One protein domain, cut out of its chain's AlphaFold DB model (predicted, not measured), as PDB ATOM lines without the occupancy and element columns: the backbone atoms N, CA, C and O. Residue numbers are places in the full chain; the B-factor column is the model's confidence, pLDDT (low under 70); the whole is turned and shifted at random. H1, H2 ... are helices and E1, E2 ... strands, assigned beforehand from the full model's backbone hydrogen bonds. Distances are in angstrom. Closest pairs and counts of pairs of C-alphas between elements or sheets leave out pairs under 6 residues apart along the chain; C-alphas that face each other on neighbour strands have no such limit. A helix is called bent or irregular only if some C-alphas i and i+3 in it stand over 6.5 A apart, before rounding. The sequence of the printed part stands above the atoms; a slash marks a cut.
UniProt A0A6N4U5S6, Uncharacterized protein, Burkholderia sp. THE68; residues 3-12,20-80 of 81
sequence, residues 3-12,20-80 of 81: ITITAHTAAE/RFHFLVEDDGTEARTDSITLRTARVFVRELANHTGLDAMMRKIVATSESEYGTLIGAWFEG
ATOM      1  N   ILE A   3     128.893 143.290  72.699       95.25
ATOM      2  CA  ILE A   3     128.140 143.077  73.938       95.25
ATOM      3  C   ILE A   3     128.191 141.602  74.295       95.25
ATOM      4  O   ILE A   3     127.828 140.780  73.464       95.25
ATOM      5  N   THR A   4     128.595 141.264  75.518       97.56
ATOM      6  CA  THR A   4     128.704 139.877  75.990       97.56
ATOM      7  C   THR A   4     127.840 139.674  77.225       97.56
ATOM      8  O   THR A   4     128.014 140.394  78.201       97.56
ATOM      9  N   ILE A   5     126.946 138.683  77.231       98.19
ATOM     10  CA  ILE A   5     126.197 138.312  78.440       98.19
ATOM     11  C   ILE A   5     127.160 137.621  79.406       98.19
ATOM     12  O   ILE A   5     127.747 136.592  79.082       98.19
ATOM     13  N   THR A   6     127.321 138.174  80.601       98.44
ATOM     14  CA  THR A   6     128.293 137.700  81.596       98.44
ATOM     15  C   THR A   6     127.651 136.883  82.706       98.44
ATOM     16  O   THR A   6     128.312 136.021  83.281       98.44
ATOM     17  N   ALA A   7     126.373 137.118  83.008       98.19
ATOM     18  CA  ALA A   7     125.659 136.372  84.034       98.19
ATOM     19  C   ALA A   7     124.138 136.417  83.843       98.19
ATOM     20  O   ALA A   7     123.585 137.318  83.210       98.19
ATOM     21  N   HIS A   8     123.463 135.463  84.479       97.69
ATOM     22  CA  HIS A   8     122.014 135.430  84.647       97.69
ATOM     23  C   HIS A   8     121.680 135.317  86.133       97.69
ATOM     24  O   HIS A   8     122.289 134.536  86.861       97.69
ATOM     25  N   THR A   9     120.708 136.105  86.580       96.81
ATOM     26  CA  THR A   9     120.116 135.992  87.912       96.81
ATOM     27  C   THR A   9     118.667 135.552  87.748       96.81
ATOM     28  O   THR A   9     117.877 136.198  87.046       96.81
ATOM     29  N   ALA A  10     118.323 134.431  88.384       94.50
ATOM     30  CA  ALA A  10     116.954 133.944  88.422       94.50
ATOM     31  C   ALA A  10     116.030 134.983  89.073       94.50
ATOM     32  O   ALA A  10     116.444 135.704  89.980       94.50
ATOM     33  N   ALA A  11     114.788 135.064  88.600       92.69
ATOM     34  CA  ALA A  11     113.779 135.846  89.288       92.69
ATOM     35  C   ALA A  11     113.509 135.268  90.684       92.69
ATOM     36  O   ALA A  11     113.555 134.050  90.880       92.69
ATOM     37  N   GLU A  12     113.165 136.135  91.634       85.81
ATOM     38  CA  GLU A  12     112.530 135.685  92.870       85.81
ATOM     39  C   GLU A  12     111.176 135.036  92.544       85.81
ATOM     40  O   GLU A  12     110.532 135.362  91.540       85.81
ATOM     41  N   ARG A  20     117.007 138.562  85.345       97.44
ATOM     42  CA  ARG A  20     118.003 139.595  85.044       97.44
ATOM     43  C   ARG A  20     119.191 139.014  84.294       97.44
ATOM     44  O   ARG A  20     119.741 137.990  84.690       97.44
ATOM     45  N   PHE A  21     119.602 139.706  83.241       98.25
ATOM     46  CA  PHE A  21     120.776 139.388  82.438       98.25
ATOM     47  C   PHE A  21     121.791 140.505  82.612       98.25
ATOM     48  O   PHE A  21     121.454 141.673  82.430       98.25
ATOM     49  N   HIS A  22     123.013 140.142  82.981       98.19
ATOM     50  CA  HIS A  22     124.139 141.060  83.110       98.19
ATOM     51  C   HIS A  22     125.004 140.938  81.870       98.19
ATOM     52  O   HIS A  22     125.175 139.835  81.344       98.19
ATOM     53  N   PHE A  23     125.541 142.052  81.396       97.50
ATOM     54  CA  PHE A  23     126.347 142.075  80.191       97.50
ATOM     55  C   PHE A  23     127.474 143.100  80.275       97.50
ATOM     56  O   PHE A  23     127.392 144.095  80.993       97.50
ATOM     57  N   LEU A  24     128.540 142.820  79.534       96.69
ATOM     58  CA  LEU A  24     129.673 143.704  79.304       96.69
ATOM     59  C   LEU A  24     129.517 144.349  77.927       96.69
ATOM     60  O   LEU A  24     129.256 143.644  76.954       96.69
ATOM     61  N   VAL A  25     129.703 145.660  77.850       93.94
ATOM     62  CA  VAL A  25     129.769 146.433  76.612       93.94
ATOM     63  C   VAL A  25     131.209 146.876  76.400       93.94
ATOM     64  O   VAL A  25     131.774 147.591  77.226       93.94
ATOM     65  N   GLU A  26     131.785 146.457  75.282       92.75
ATOM     66  CA  GLU A  26     133.122 146.819  74.826       92.75
ATOM     67  C   GLU A  26     132.971 147.679  73.566       92.75
ATOM     68  O   GLU A  26     132.315 147.270  72.604       92.75
ATOM     69  N   ASP A  27     133.538 148.883  73.554       86.56
ATOM     70  CA  ASP A  27     133.521 149.758  72.381       86.56
ATOM     71  C   ASP A  27     134.909 150.331  72.113       86.56
ATOM     72  O   ASP A  27     135.668 150.600  73.048       86.56
ATOM     73  N   ASP A  28     135.247 150.499  70.838       82.06
ATOM     74  CA  ASP A  28     136.603 150.869  70.447       82.06
ATOM     75  C   ASP A  28     136.961 152.252  71.000       82.06
ATOM     76  O   ASP A  28     136.273 153.247  70.772       82.06
ATOM     77  N   GLY A  29     138.054 152.308  71.763       78.12
ATOM     78  CA  GLY A  29     138.543 153.544  72.371       78.12
ATOM     79  C   GLY A  29     137.799 153.992  73.633       78.12
ATOM     80  O   GLY A  29     138.083 155.084  74.124       78.12
ATOM     81  N   THR A  30     136.893 153.176  74.184       82.25
ATOM     82  CA  THR A  30     136.169 153.488  75.427       82.25
ATOM     83  C   THR A  30     136.383 152.406  76.486       82.25
ATOM     84  O   THR A  30     136.526 151.230  76.164       82.25
ATOM     85  N   GLU A  31     136.394 152.788  77.766       89.81
ATOM     86  CA  GLU A  31     136.435 151.815  78.861       89.81
ATOM     87  C   GLU A  31     135.197 150.908  78.824       89.81
ATOM     88  O   GLU A  31     134.070 151.380  78.617       89.81
ATOM     89  N   ALA A  32     135.421 149.606  79.009       92.12
ATOM     90  CA  ALA A  32     134.361 148.614  79.008       92.12
ATOM     91  C   ALA A  32     133.396 148.853  80.179       92.12
ATOM     92  O   ALA A  32     133.811 149.198  81.286       92.12
ATOM     93  N   ARG A  33     132.097 148.662  79.942       93.62
ATOM     94  CA  ARG A  33     131.047 148.950  80.932       93.62
ATOM     95  C   ARG A  33     130.211 147.719  81.200       93.62
ATOM     96  O   ARG A  33     129.855 147.002  80.270       93.62
ATOM     97  N   THR A  34     129.862 147.497  82.456       95.12
ATOM     98  CA  THR A  34     128.904 146.464  82.843       95.12
ATOM     99  C   THR A  34     127.532 147.081  83.068       95.12
ATOM    100  O   THR A  34     127.414 148.173  83.621       95.12
ATOM    101  N   ASP A  35     126.491 146.378  82.638       95.94
ATOM    102  CA  ASP A  35     125.104 146.769  82.878       95.94
ATOM    103  C   ASP A  35     124.216 145.520  83.006       95.94
ATOM    104  O   ASP A  35     124.668 144.384  82.822       95.94
ATOM    105  N   SER A  36     122.949 145.710  83.366       97.19
ATOM    106  CA  SER A  36     121.981 144.629  83.492       97.19
ATOM    107  C   SER A  36     120.598 145.031  83.005       97.19
ATOM    108  O   SER A  36     120.173 146.177  83.130       97.19
ATOM    109  N   ILE A  37     119.841 144.051  82.520       96.81
ATOM    110  CA  ILE A  37     118.460 144.257  82.100       96.81
ATOM    111  C   ILE A  37     117.554 143.134  82.588       96.81
ATOM    112  O   ILE A  37     117.981 141.988  82.718       96.81
ATOM    113  N   THR A  38     116.292 143.458  82.863       97.19
ATOM    114  CA  THR A  38     115.269 142.451  83.154       97.19
ATOM    115  C   THR A  38     114.625 141.922  81.874       97.19
ATOM    116  O   THR A  38     114.612 142.602  80.843       97.19
ATOM    117  N   LEU A  39     114.020 140.732  81.945       96.75
ATOM    118  CA  LEU A  39     113.233 140.170  80.847       96.75
ATOM    119  C   LEU A  39     112.108 141.125  80.421       96.75
ATOM    120  O   LEU A  39     111.909 141.327  79.222       96.75
ATOM    121  N   ARG A  40     111.448 141.783  81.387       95.88
ATOM    122  CA  ARG A  40     110.428 142.811  81.122       95.88
ATOM    123  C   ARG A  40     110.938 143.897  80.194       95.88
ATOM    124  O   ARG A  40     110.327 144.187  79.167       95.88
ATOM    125  N   THR A  41     112.066 144.496  80.555       95.44
ATOM    126  CA  THR A  41     112.623 145.612  79.799       95.44
ATOM    127  C   THR A  41     113.130 145.137  78.434       95.44
ATOM    128  O   THR A  41     112.897 145.818  77.438       95.44
ATOM    129  N   ALA A  42     113.707 143.933  78.341       95.25
ATOM    130  CA  ALA A  42     114.081 143.335  77.058       95.25
ATOM    131  C   ALA A  42     112.867 143.162  76.120       95.25
ATOM    132  O   ALA A  42     112.950 143.501  74.941       95.25
ATOM    133  N   ARG A  43     111.710 142.709  76.632       94.12
ATOM    134  CA  ARG A  43     110.469 142.587  75.841       94.12
ATOM    135  C   ARG A  43     109.939 143.930  75.350       94.12
ATOM    136  O   ARG A  43     109.431 143.987  74.233       94.12
ATOM    137  N   VAL A  44     110.030 144.977  76.172       93.12
ATOM    138  CA  VAL A  44     109.652 146.341  75.769       93.12
ATOM    139  C   VAL A  44     110.559 146.807  74.636       93.12
ATOM    140  O   VAL A  44     110.066 147.172  73.576       93.12
ATOM    141  N   PHE A  45     111.876 146.691  74.801       90.00
ATOM    142  CA  PHE A  45     112.830 147.118  73.783       90.00
ATOM    143  C   PHE A  45     112.688 146.365  72.456       90.00
ATOM    144  O   PHE A  45     112.721 146.989  71.403       90.00
ATOM    145  N   VAL A  46     112.452 145.050  72.466       90.50
ATOM    146  CA  VAL A  46     112.261 144.277  71.219       90.50
ATOM    147  C   VAL A  46     111.067 144.767  70.388       90.50
ATOM    148  O   VAL A  46     111.068 144.574  69.175       90.50
ATOM    149  N   ARG A  47     110.059 145.401  71.001       85.81
ATOM    150  CA  ARG A  47     108.902 145.958  70.277       85.81
ATOM    151  C   ARG A  47     109.201 147.297  69.606       85.81
ATOM    152  O   ARG A  47     108.589 147.600  68.591       85.81
ATOM    153  N   GLU A  48     110.138 148.059  70.163       81.00
ATOM    154  CA  GLU A  48     110.417 149.443  69.764       81.00
ATOM    155  C   GLU A  48     111.708 149.589  68.933       81.00
ATOM    156  O   GLU A  48     111.895 150.592  68.247       81.00
ATOM    157  N   LEU A  49     112.623 148.612  68.985       76.12
ATOM    158  CA  LEU A  49     113.931 148.691  68.325       76.12
ATOM    159  C   LEU A  49     113.886 148.228  66.860       76.12
ATOM    160  O   LEU A  49     113.330 147.184  66.528       76.12
ATOM    161  N   ALA A  50     114.570 148.971  65.986       65.56
ATOM    162  CA  ALA A  50     114.553 148.784  64.531       65.56
ATOM    163  C   ALA A  50     115.587 147.767  63.975       65.56
ATOM    164  O   ALA A  50     115.811 147.705  62.769       65.56
ATOM    165  N   ASN A  51     116.166 146.901  64.820       66.06
ATOM    166  CA  ASN A  51     117.133 145.846  64.455       66.06
ATOM    167  C   ASN A  51     118.483 146.346  63.897       66.06
ATOM    168  O   ASN A  51     118.996 145.784  62.928       66.06
ATOM    169  N   HIS A  52     119.098 147.348  64.516       70.12
ATOM    170  CA  HIS A  52     120.338 147.955  64.019       70.12
ATOM    171  C   HIS A  52     121.571 147.697  64.886       70.12
ATOM    172  O   HIS A  52     122.685 147.869  64.403       70.12
ATOM    173  N   THR A  53     121.415 147.263  66.140       84.19
ATOM    174  CA  THR A  53     122.560 147.158  67.062       84.19
ATOM    175  C   THR A  53     122.768 145.755  67.635       84.19
ATOM    176  O   THR A  53     121.851 144.927  67.676       84.19
ATOM    177  N   GLY A  54     123.982 145.497  68.141       86.69
ATOM    178  CA  GLY A  54     124.276 144.305  68.943       86.69
ATOM    179  C   GLY A  54     123.396 144.210  70.196       86.69
ATOM    180  O   GLY A  54     123.048 143.106  70.613       86.69
ATOM    181  N   LEU A  55     122.945 145.351  70.737       90.25
ATOM    182  CA  LEU A  55     122.000 145.395  71.854       90.25
ATOM    183  C   LEU A  55     120.653 144.812  71.428       90.25
ATOM    184  O   LEU A  55     120.124 143.938  72.107       90.25
ATOM    185  N   ASP A  56     120.138 145.204  70.263       90.56
ATOM    186  CA  ASP A  56     118.868 144.690  69.748       90.56
ATOM    187  C   ASP A  56     118.946 143.169  69.523       90.56
ATOM    188  O   ASP A  56     118.011 142.433  69.845       90.56
ATOM    189  N   ALA A  57     120.070 142.685  68.978       92.12
ATOM    190  CA  ALA A  57     120.308 141.259  68.770       92.12
ATOM    191  C   ALA A  57     120.339 140.482  70.095       92.12
ATOM    192  O   ALA A  57     119.700 139.430  70.199       92.12
ATOM    193  N   MET A  58     121.002 141.031  71.117       95.12
ATOM    194  CA  MET A  58     121.013 140.471  72.468       95.12
ATOM    195  C   MET A  58     119.601 140.409  73.061       95.12
ATOM    196  O   MET A  58     119.185 139.351  73.536       95.12
ATOM    197  N   MET A  59     118.828 141.501  72.985       95.19
ATOM    198  CA  MET A  59     117.465 141.545  73.532       95.19
ATOM    199  C   MET A  59     116.548 140.523  72.859       95.19
ATOM    200  O   MET A  59     115.827 139.795  73.543       95.19
ATOM    201  N   ARG A  60     116.604 140.400  71.525       94.19
ATOM    202  CA  ARG A  60     115.834 139.379  70.795       94.19
ATOM    203  C   ARG A  60     116.230 137.971  71.211       94.19
ATOM    204  O   ARG A  60     115.351 137.130  71.390       94.19
ATOM    205  N   LYS A  61     117.530 137.714  71.385       95.94
ATOM    206  CA  LYS A  61     118.013 136.401  71.817       95.94
ATOM    207  C   LYS A  61     117.504 136.058  73.218       95.94
ATOM    208  O   LYS A  61     116.948 134.982  73.381       95.94
ATOM    209  N   ILE A  62     117.600 136.984  74.175       96.62
ATOM    210  CA  ILE A  62     117.053 136.820  75.533       96.62
ATOM    211  C   ILE A  62     115.554 136.495  75.488       96.62
ATOM    212  O   ILE A  62     115.108 135.536  76.112       96.62
ATOM    213  N   VAL A  63     114.775 137.271  74.727       95.81
ATOM    214  CA  VAL A  63     113.312 137.118  74.634       95.81
ATOM    215  C   VAL A  63     112.898 135.806  73.957       95.81
ATOM    216  O   VAL A  63     111.845 135.263  74.292       95.81
ATOM    217  N   ALA A  64     113.701 135.307  73.016       95.69
ATOM    218  CA  ALA A  64     113.443 134.064  72.288       95.69
ATOM    219  C   ALA A  64     113.895 132.799  73.039       95.69
ATOM    220  O   ALA A  64     113.467 131.703  72.684       95.69
ATOM    221  N   THR A  65     114.759 132.928  74.045       97.50
ATOM    222  CA  THR A  65     115.270 131.796  74.825       97.50
ATOM    223  C   THR A  65     114.279 131.375  75.909       97.50
ATOM    224  O   THR A  65     113.683 132.210  76.595       97.50
ATOM    225  N   SER A  66     114.096 130.063  76.069       95.56
ATOM    226  CA  SER A  66     113.254 129.513  77.133       95.56
ATOM    227  C   SER A  66     113.905 129.683  78.511       95.56
ATOM    228  O   SER A  66     115.126 129.736  78.641       95.56
ATOM    229  N   GLU A  67     113.093 129.743  79.568       94.19
ATOM    230  CA  GLU A  67     113.584 129.962  80.937       94.19
ATOM    231  C   GLU A  67     114.609 128.908  81.389       94.19
ATOM    232  O   GLU A  67     115.631 129.249  81.982       94.19
ATOM    233  N   SER A  68     114.384 127.639  81.030       95.00
ATOM    234  CA  SER A  68     115.303 126.527  81.308       95.00
ATOM    235  C   SER A  68     116.659 126.659  80.612       95.00
ATOM    236  O   SER A  68     117.609 125.977  80.981       95.00
ATOM    237  N   GLU A  69     116.762 127.528  79.608       97.06
ATOM    238  CA  GLU A  69     117.950 127.700  78.779       97.06
ATOM    239  C   GLU A  69     118.669 129.026  79.036       97.06
ATOM    240  O   GLU A  69     119.692 129.284  78.406       97.06
ATOM    241  N   TYR A  70     118.211 129.873  79.964       96.62
ATOM    242  CA  TYR A  70     118.855 131.170  80.207       96.62
ATOM    243  C   TYR A  70     120.339 131.068  80.568       96.62
ATOM    244  O   TYR A  70     121.128 131.903  80.128       96.62
ATOM    245  N   GLY A  71     120.748 130.007  81.268       96.88
ATOM    246  CA  GLY A  71     122.162 129.749  81.554       96.88
ATOM    247  C   GLY A  71     123.023 129.551  80.299       96.88
ATOM    248  O   GLY A  71     124.204 129.882  80.317       96.88
ATOM    249  N   THR A  72     122.440 129.089  79.187       97.56
ATOM    250  CA  THR A  72     123.157 128.890  77.910       97.56
ATOM    251  C   THR A  72     123.528 130.201  77.219       97.56
ATOM    252  O   THR A  72     124.348 130.204  76.304       97.56
ATOM    253  N   LEU A  73     122.934 131.321  77.646       97.88
ATOM    254  CA  LEU A  73     123.235 132.645  77.109       97.88
ATOM    255  C   LEU A  73     124.516 133.243  77.695       97.88
ATOM    256  O   LEU A  73     125.049 134.189  77.124       97.88
ATOM    257  N   ILE A  74     125.023 132.718  78.812       98.25
ATOM    258  CA  ILE A  74     126.256 133.210  79.431       98.25
ATOM    259  C   ILE A  74     127.435 132.937  78.488       98.25
ATOM    260  O   ILE A  74     127.649 131.813  78.042       98.25
ATOM    261  N   GLY A  75     128.196 133.983  78.171       97.88
ATOM    262  CA  GLY A  75     129.283 133.961  77.191       97.88
ATOM    263  C   GLY A  75     128.841 134.231  75.749       97.88
ATOM    264  O   GLY A  75     129.699 134.416  74.884       97.88
ATOM    265  N   ALA A  76     127.534 134.301  75.468       97.62
ATOM    266  CA  ALA A  76     127.050 134.735  74.162       97.62
ATOM    267  C   ALA A  76     127.386 136.214  73.943       97.62
ATOM    268  O   ALA A  76     127.188 137.043  74.837       97.62
ATOM    269  N   TRP A  77     127.864 136.539  72.742       95.88
ATOM    270  CA  TRP A  77     128.237 137.895  72.365       95.88
ATOM    271  C   TRP A  77     127.554 138.343  71.072       95.88
ATOM    272  O   TRP A  77     127.153 137.528  70.240       95.88
ATOM    273  N   PHE A  78     127.401 139.658  70.933       94.12
ATOM    274  CA  PHE A  78     126.646 140.311  69.871       94.12
ATOM    275  C   PHE A  78     127.367 141.581  69.429       94.12
ATOM    276  O   PHE A  78     127.850 142.347  70.260       94.12
ATOM    277  N   GLU A  79     127.389 141.838  68.127       89.81
ATOM    278  CA  GLU A  79     127.994 143.032  67.534       89.81
ATOM    279  C   GLU A  79     126.978 143.721  66.616       89.81
ATOM    280  O   GLU A  79     126.135 143.065  65.997       89.81
ATOM    281  N   GLY A  80     127.016 145.057  66.578       72.75
ATOM    282  CA  GLY A  80     126.293 145.837  65.569       72.75
ATOM    283  C   GLY A  80     127.043 145.783  64.239       72.75
ATOM    284  O   GLY A  80     128.271 145.775  64.245       72.75
TER     285      GLY A  80
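This is residues 3 to 12 and 20 to 80 of the 81 residues of an uncharacterized protein of Burkholderia sp. THE68 (UniProt A0A6N4U5S6). A strongly twisted sheet of four strands curls round helix H2; H1 crosses H2 and only grazes the sheet, and short H3 covers part of E1. The long hairpin E2 and E3 reaches along the longest axis. The printed part has 71 residues, with three named helices and four named strands in the order E1 E2 E3 H1 H2 H3 E4; the sheet, E3 E2 E1 E4, is antiparallel, and the class is mixed. It is compact, with a radius of gyration of the C-alphas of 11.8 A and spans of 37 by 25 by 17 A.

Start at E1, residues 3 to 9; beside it E2, residues 20 to 27, has N 24 and O 4 at 2.8 A. E3, residues 30 to 38, forms a hairpin with E2, with N 23 and O 35 at 2.9 A. H1, residues 39 to 48, touches H2, residues 54 to 64, closest at the C-alphas of Ala 42 and Met 59, 5.2 A, at a steep tilt of 62 degrees, opposite ways. H2 is on one face of the sheet, making two layers. H3, residues 67 to 73, lies over E1 at a height over the sheet of 9.5 A; it is irregular, with C-alphas 68 and 71 at 7.6 A. H1 and H3 are apart. E4, residues 77 to 79, has N 3 and O 78 of E1 and E4 at 2.8 A. Every O i to N i+4 pair is within hydrogen-bond range in H2, 4 of 6 in H1 and 0 of 3 in H3, where 3 of 4 O i to N i+3 pairs are.

Find C-alpha 3 at (128.140, 143.077, 73.938), where E1 begins its 17.6 A. E2 runs 22.5 A, and E3 runs 24.9 A to C-alpha 38 at (115.269, 142.451, 83.154). H1 spans 14.7 A, H2 15.3 A, H3 10.7 A and E4 7.1 A, ending at C-alpha 79, (127.994, 143.032, 67.534).

The C-alphas farthest apart, of Glu 12 and Gly 29, are 37.6 A apart. Residues 13 to 19 are not printed; C-alphas 12 and 20 are 10.3 A apart across this cut. Of the links printed whole, none is long. Confidence is under 70 at residues 50 to 51.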